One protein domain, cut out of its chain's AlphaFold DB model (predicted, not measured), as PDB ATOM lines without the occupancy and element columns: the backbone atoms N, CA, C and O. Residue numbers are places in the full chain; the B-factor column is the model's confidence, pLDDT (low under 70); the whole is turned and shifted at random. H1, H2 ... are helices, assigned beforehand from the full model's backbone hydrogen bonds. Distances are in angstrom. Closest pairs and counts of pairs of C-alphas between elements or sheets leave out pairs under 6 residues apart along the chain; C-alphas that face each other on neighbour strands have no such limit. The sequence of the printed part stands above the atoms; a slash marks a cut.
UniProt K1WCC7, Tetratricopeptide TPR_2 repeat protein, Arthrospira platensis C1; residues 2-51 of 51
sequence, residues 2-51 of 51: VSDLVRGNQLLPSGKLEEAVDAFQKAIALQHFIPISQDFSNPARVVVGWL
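Overview. This is residues 2 to 51 of the 51 residues of the protein "Tetratricopeptide TPR_2 repeat protein" of Arthrospira platensis C1 (UniProt K1WCC7). A helical hairpin of a shorter helix, H1, and a longer one, H2, side by side, makes one end of a flat model, and a tail with no named element, residues 32 to 51, runs out from the end of H2. The tail runs away from H2 and folds back on itself in a loop, of which residues 39 to 44 stand free. The printed part has 50 residues with two named helices, H1 then H2, and no named strand; its class is all helix, with 23 of the 50 residues in the helices, under half. It is only just loose, close to extended, with a radius of gyration of the C-alphas of 14.5 A and spans of 41 by 23 by 9 A.

Along the chain. H1 is residues 4 to 11, from C-alpha 4 at (-118.300, 128.531, -13.610) to C-alpha 11, 10.6 A on. H2 is residues 17 to 31, 20.8 A from C-alpha 17 at (-115.106, 127.158, -27.182) to C-alpha 31 at (-116.122, 138.484, -9.710). Residues 32 to 51 follow, and the C-alpha of Leu 51 is at (-117.088, 160.282, -8.501).

Arrangement. H1 and H2 form a helical hairpin, two helices in succession that touch and run opposite ways, joined by a tight link of 5 residues. Their closest C-alphas, those of Gly 8 and Ala 20, are 4.2 A apart. Their lines stand at a shallow tilt of 15 degrees, and their centres are 8.2 A apart. In H1 and H2 every O i to N i+4 pair is within hydrogen-bond range.

Size, cuts and confidence. The two C-alphas farthest apart, those of Ser 14 and Leu 51, are 44.2 A apart. The printed part has no cut, and residue 51 is the chain's last. The C-alphas of residues 32 to 51 lie 9 to 25 A from the mean of the C-alphas. The mean pLDDT of the printed part is 72.0, and residue 2 and residues 31 to 51 are under 70.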
ATOM      1  N   VAL A   2    -120.313 123.620  -8.527       60.25
ATOM      2  CA  VAL A   2    -119.085 123.780  -9.330       60.25
ATOM      3  C   VAL A   2    -119.013 125.238  -9.779       60.25
ATOM      4  O   VAL A   2    -120.004 125.752 -10.285       60.25
ATOM      5  N   SER A   3    -117.881 125.908  -9.554       84.75
ATOM      6  CA  SER A   3    -117.665 127.284 -10.020       84.75
ATOM      7  C   SER A   3    -117.657 127.331 -11.551       84.75
ATOM      8  O   SER A   3    -117.059 126.459 -12.185       84.75
ATOM      9  N   ASP A   4    -118.273 128.352 -12.151       86.44
ATOM     10  CA  ASP A   4    -118.300 128.531 -13.610       86.44
ATOM     11  C   ASP A   4    -116.888 128.629 -14.224       86.44
ATOM     12  O   ASP A   4    -116.670 128.191 -15.352       86.44
ATOM     13  N   LEU A   5    -115.885 129.055 -13.446       86.19
ATOM     14  CA  LEU A   5    -114.472 128.996 -13.836       86.19
ATOM     15  C   LEU A   5    -113.994 127.550 -14.070       86.19
ATOM     16  O   LEU A   5    -113.341 127.247 -15.068       86.19
ATOM     17  N   VAL A   6    -114.338 126.638 -13.158       90.25
ATOM     18  CA  VAL A   6    -113.981 125.213 -13.266       90.25
ATOM     19  C   VAL A   6    -114.671 124.588 -14.477       90.25
ATOM     20  O   VAL A   6    -114.064 123.781 -15.178       90.25
ATOM     21  N   ARG A   7    -115.908 125.006 -14.766       89.50
ATOM     22  CA  ARG A   7    -116.654 124.569 -15.949       89.50
ATOM     23  C   ARG A   7    -115.994 125.042 -17.249       89.50
ATOM     24  O   ARG A   7    -115.798 124.226 -18.145       89.50
ATOM     25  N   GLY A   8    -115.587 126.309 -17.339       88.81
ATOM     26  CA  GLY A   8    -114.844 126.827 -18.496       88.81
ATOM     27  C   GLY A   8    -113.540 126.061 -18.747       88.81
ATOM     28  O   GLY A   8    -113.260 125.651 -19.876       88.81
ATOM     29  N   ASN A   9    -112.796 125.749 -17.680       90.62
ATOM     30  CA  ASN A   9    -111.542 124.990 -17.760       90.62
ATOM     31  C   ASN A   9    -111.717 123.552 -18.276       90.62
ATOM     32  O   ASN A   9    -110.793 123.005 -18.871       90.62
ATOM     33  N   GLN A  10    -112.881 122.932 -18.077       92.75
ATOM     34  CA  GLN A  10    -113.188 121.595 -18.605       92.75
ATOM     35  C   GLN A  10    -113.608 121.625 -20.082       92.75
ATOM     36  O   GLN A  10    -113.372 120.672 -20.832       92.75
ATOM     37  N   LEU A  11    -114.227 122.721 -20.515       90.75
ATOM     38  CA  LEU A  11    -114.751 122.886 -21.870       90.75
ATOM     39  C   LEU A  11    -113.663 123.282 -22.877       90.75
ATOM     40  O   LEU A  11    -113.716 122.836 -24.024       90.75
ATOM     41  N   LEU A  12    -112.644 124.026 -22.434       84.31
ATOM     42  CA  LEU A  12    -111.465 124.383 -23.234       84.31
ATOM     43  C   LEU A  12    -110.774 123.176 -23.902       84.31
ATOM     44  O   LEU A  12    -110.690 123.159 -25.131       84.31
ATOM     45  N   PRO A  13    -110.316 122.143 -23.164       91.69
ATOM     46  CA  PRO A  13    -109.663 120.980 -23.769       91.69
ATOM     47  C   PRO A  13    -110.637 120.103 -24.568       91.69
ATOM     48  O   PRO A  13    -110.207 119.319 -25.408       91.69
ATOM     49  N   SER A  14    -111.944 120.256 -24.340       90.88
ATOM     50  CA  SER A  14    -112.996 119.563 -25.089       90.88
ATOM     51  C   SER A  14    -113.311 120.231 -26.438       90.88
ATOM     52  O   SER A  14    -114.179 119.751 -27.162       90.88
ATOM     53  N   GLY A  15    -112.664 121.359 -26.766       91.69
ATOM     54  CA  GLY A  15    -112.904 122.117 -27.999       91.69
ATOM     55  C   GLY A  15    -114.233 122.883 -28.021       91.69
ATOM     56  O   GLY A  15    -114.588 123.480 -29.036       91.69
ATOM     57  N   LYS A  16    -114.971 122.903 -26.906       91.81
ATOM     58  CA  LYS A  16    -116.275 123.562 -26.774       91.81
ATOM     59  C   LYS A  16    -116.098 125.040 -26.444       91.81
ATOM     60  O   LYS A  16    -116.415 125.489 -25.344       91.81
ATOM     61  N   LEU A  17    -115.539 125.780 -27.397       89.19
ATOM     62  CA  LEU A  17    -115.106 127.158 -27.182       89.19
ATOM     63  C   LEU A  17    -116.262 128.093 -26.798       89.19
ATOM     64  O   LEU A  17    -116.102 128.882 -25.874       89.19
ATOM     65  N   GLU A  18    -117.434 127.972 -27.426       91.25
ATOM     66  CA  GLU A  18    -118.594 128.820 -27.106       91.25
ATOM     67  C   GLU A  18    -119.109 128.592 -25.676       91.25
ATOM     68  O   GLU A  18    -119.288 129.544 -24.918       91.25
ATOM     69  N   GLU A  19    -119.268 127.328 -25.264       90.12
ATOM     70  CA  GLU A  19    -119.684 126.989 -23.896       90.12
ATOM     71  C   GLU A  19    -118.623 127.413 -22.864       90.12
ATOM     72  O   GLU A  19    -118.961 127.826 -21.753       90.12
ATOM     73  N   ALA A  20    -117.335 127.313 -23.216       90.75
ATOM     74  CA  ALA A  20    -116.242 127.752 -22.354       90.75
ATOM     75  C   ALA A  20    -116.275 129.272 -22.141       90.75
ATOM     76  O   ALA A  20    -116.138 129.734 -21.011       90.75
ATOM     77  N   VAL A  21    -116.503 130.042 -23.210       91.62
ATOM     78  CA  VAL A  21    -116.616 131.506 -23.153       91.62
ATOM     79  C   VAL A  21    -117.803 131.937 -22.295       91.62
ATOM     80  O   VAL A  21    -117.626 132.796 -21.433       91.62
ATOM     81  N   ASP A  22    -118.973 131.314 -22.454       92.06
ATOM     82  CA  ASP A  22    -120.151 131.603 -21.621       92.06
ATOM     83  C   ASP A  22    -119.879 131.321 -20.130       92.06
ATOM     84  O   ASP A  22    -120.205 132.125 -19.253       92.06
ATOM     85  N   ALA A  23    -119.197 130.211 -19.823       89.06
ATOM     86  CA  ALA A  23    -118.810 129.875 -18.454       89.06
ATOM     87  C   ALA A  23    -117.813 130.892 -17.861       89.06
ATOM     88  O   ALA A  23    -117.967 131.328 -16.717       89.06
ATOM     89  N   PHE A  24    -116.828 131.343 -18.639       86.69
ATOM     90  CA  PHE A  24    -115.905 132.383 -18.185       86.69
ATOM     91  C   PHE A  24    -116.586 133.740 -18.011       86.69
ATOM     92  O   PHE A  24    -116.309 134.424 -17.030       86.69
ATOM     93  N   GLN A  25    -117.513 134.120 -18.892       87.12
ATOM     94  CA  GLN A  25    -118.288 135.356 -18.751       87.12
ATOM     95  C   GLN A  25    -119.121 135.362 -17.468       87.12
ATOM     96  O   GLN A  25    -119.123 136.360 -16.750       87.12
ATOM     97  N   LYS A  26    -119.755 134.236 -17.122       86.12
ATOM     98  CA  LYS A  26    -120.471 134.073 -15.845       86.12
ATOM     99  C   LYS A  26    -119.538 134.208 -14.645       86.12
ATOM    100  O   LYS A  26    -119.855 134.932 -13.703       86.12
ATOM    101  N   ALA A  27    -118.365 133.579 -14.699       86.00
ATOM    102  CA  ALA A  27    -117.362 133.697 -13.643       86.00
ATOM    103  C   ALA A  27    -116.869 135.148 -13.474       86.00
ATOM    104  O   ALA A  27    -116.769 135.640 -12.351       86.00
ATOM    105  N   ILE A  28    -116.623 135.854 -14.582       82.19
ATOM    106  CA  ILE A  28    -116.205 137.260 -14.587       82.19
ATOM    107  C   ILE A  28    -117.319 138.159 -14.047       82.19
ATOM    108  O   ILE A  28    -117.036 139.018 -13.221       82.19
ATOM    109  N   ALA A  29    -118.577 137.948 -14.438       81.06
ATOM    110  CA  ALA A  29    -119.712 138.736 -13.954       81.06
ATOM    111  C   ALA A  29    -119.919 138.605 -12.434       81.06
ATOM    112  O   ALA A  29    -120.280 139.577 -11.774       81.06
ATOM    113  N   LEU A  30    -119.649 137.423 -11.866       71.75
ATOM    114  CA  LEU A  30    -119.692 137.202 -10.417       71.75
ATOM    115  C   LEU A  30    -118.513 137.860  -9.684       71.75
ATOM    116  O   LEU A  30    -118.674 138.314  -8.553       71.75
ATOM    117  N   GLN A  31    -117.332 137.907 -10.306       62.38
ATOM    118  CA  GLN A  31    -116.122 138.484  -9.710       62.38
ATOM    119  C   GLN A  31    -115.991 139.998  -9.945       62.38
ATOM    120  O   GLN A  31    -115.271 140.683  -9.221       62.38
ATOM    121  N   HIS A  32    -116.690 140.527 -10.946       55.09
ATOM    122  CA  HIS A  32    -116.581 141.891 -11.428       55.09
ATOM    123  C   HIS A  32    -117.986 142.471 -11.617       55.09
ATOM    124  O   HIS A  32    -118.473 142.639 -12.733       55.09
ATOM    125  N   PHE A  33    -118.647 142.822 -10.510       52.03
ATOM    126  CA  PHE A  33    -119.752 143.780 -10.560       52.03
ATOM    127  C   PHE A  33    -119.168 145.184 -10.793       52.03
ATOM    128  O   PHE A  33    -119.112 146.019  -9.897       52.03
ATOM    129  N   ILE A  34    -118.661 145.423 -12.001       49.38
ATOM    130  CA  ILE A  34    -118.422 146.767 -12.525       49.38
ATOM    131  C   ILE A  34    -119.192 146.818 -13.845       49.38
ATOM    132  O   ILE A  34    -118.805 146.131 -14.792       49.38
ATOM    133  N   PRO A  35    -120.313 147.554 -13.924       45.72
ATOM    134  CA  PRO A  35    -121.124 147.596 -15.129       45.72
ATOM    135  C   PRO A  35    -120.394 148.420 -16.192       45.72
ATOM    136  O   PRO A  35    -120.568 149.631 -16.296       45.72
ATOM    137  N   ILE A  36    -119.564 147.766 -17.000       49.22
ATOM    138  CA  ILE A  36    -119.091 148.332 -18.261       49.22
ATOM    139  C   ILE A  36    -120.181 148.109 -19.307       49.22
ATOM    140  O   ILE A  36    -120.233 147.086 -19.983       49.22
ATOM    141  N   SER A  37    -121.088 149.074 -19.436       50.78
ATOM    142  CA  SER A  37    -121.949 149.180 -20.611       50.78
ATOM    143  C   SER A  37    -121.064 149.487 -21.824       50.78
ATOM    144  O   SER A  37    -120.772 150.649 -22.104       50.78
ATOM    145  N   GLN A  38    -120.566 148.449 -22.500       52.50
ATOM    146  CA  GLN A  38    -119.810 148.591 -23.743       52.50
ATOM    147  C   GLN A  38    -120.787 148.816 -24.898       52.50
ATOM    148  O   GLN A  38    -121.211 147.885 -25.579       52.50
ATOM    149  N   ASP A  39    -121.162 150.073 -25.104       50.97
ATOM    150  CA  ASP A  39    -121.710 150.511 -26.382       50.97
ATOM    151  C   ASP A  39    -120.556 150.622 -27.394       50.97
ATOM    152  O   ASP A  39    -119.817 151.607 -27.422       50.97
ATOM    153  N   PHE A  40    -120.371 149.583 -28.215       53.97
ATOM    154  CA  PHE A  40    -119.343 149.544 -29.264       53.97
ATOM    155  C   PHE A  40    -119.612 150.527 -30.416       53.97
ATOM    156  O   PHE A  40    -118.761 150.682 -31.291       53.97
ATOM    157  N   SER A  41    -120.769 151.203 -30.437       55.12
ATOM    158  CA  SER A  41    -121.128 152.139 -31.502       55.12
ATOM    159  C   SER A  41    -120.465 153.514 -31.359       55.12
ATOM    160  O   SER A  41    -120.519 154.306 -32.302       55.12
ATOM    161  N   ASN A  42    -119.854 153.831 -30.212       47.12
ATOM    162  CA  ASN A  42    -119.258 155.142 -29.965       47.12
ATOM    163  C   ASN A  42    -117.955 155.047 -29.142       47.12
ATOM    164  O   ASN A  42    -118.011 154.951 -27.914       47.12
ATOM    165  N   PRO A  43    -116.767 155.154 -29.769       53.66
ATOM    166  CA  PRO A  43    -115.486 155.028 -29.067       53.66
ATOM    167  C   PRO A  43    -115.190 156.174 -28.079       53.66
ATOM    168  O   PRO A  43    -114.204 156.103 -27.352       53.66
ATOM    169  N   ALA A  44    -116.017 157.228 -28.026       49.09
ATOM    170  CA  ALA A  44    -115.788 158.404 -27.183       49.09
ATOM    171  C   ALA A  44    -116.487 158.369 -25.806       49.09
ATOM    172  O   ALA A  44    -116.289 159.287 -25.012       49.09
ATOM    173  N   ARG A  45    -117.302 157.351 -25.484       52.97
ATOM    174  CA  ARG A  45    -118.003 157.260 -24.183       52.97
ATOM    175  C   ARG A  45    -117.623 156.014 -23.388       52.97
ATOM    176  O   ARG A  45    -118.471 155.204 -23.034       52.97
ATOM    177  N   VAL A  46    -116.355 155.929 -22.995       53.25
ATOM    178  CA  VAL A  46    -115.978 155.162 -21.798       53.25
ATOM    179  C   VAL A  46    -116.209 156.068 -20.586       53.25
ATOM    180  O   VAL A  46    -115.288 156.706 -20.085       53.25
ATOM    181  N   VAL A  47    -117.465 156.205 -20.149       48.69
ATOM    182  CA  VAL A  47    -117.761 156.889 -18.880       48.69
ATOM    183  C   VAL A  47    -117.472 155.902 -17.753       48.69
ATOM    184  O   VAL A  47    -118.330 155.121 -17.352       48.69
ATOM    185  N   VAL A  48    -116.236 155.917 -17.258       53.94
ATOM    186  CA  VAL A  48    -115.886 155.348 -15.952       53.94
ATOM    187  C   VAL A  48    -116.470 156.273 -14.886       53.94
ATOM    188  O   VAL A  48    -115.866 157.272 -14.507       53.94
ATOM    189  N   GLY A  49    -117.696 155.982 -14.454       47.59
ATOM    190  CA  GLY A  49    -118.341 156.677 -13.346       47.59
ATOM    191  C   GLY A  49    -117.748 156.238 -12.010       47.59
ATOM    192  O   GLY A  49    -118.264 155.315 -11.390       47.59
ATOM    193  N   TRP A  50    -116.678 156.906 -11.581       48.34
ATOM    194  CA  TRP A  50    -116.259 156.977 -10.180       48.34
ATOM    195  C   TRP A  50    -115.977 158.442  -9.828       48.34
ATOM    196  O   TRP A  50    -114.835 158.886  -9.931       48.34
ATOM    197  N   LEU A  51    -117.038 159.180  -9.478       42.34
ATOM    198  CA  LEU A  51    -117.088 160.282  -8.501       42.34
ATOM    199  C   LEU A  51    -118.533 160.763  -8.331       42.34
ATOM    200  O   LEU A  51    -119.205 160.973  -9.366       42.34
TER     201      LEU A  51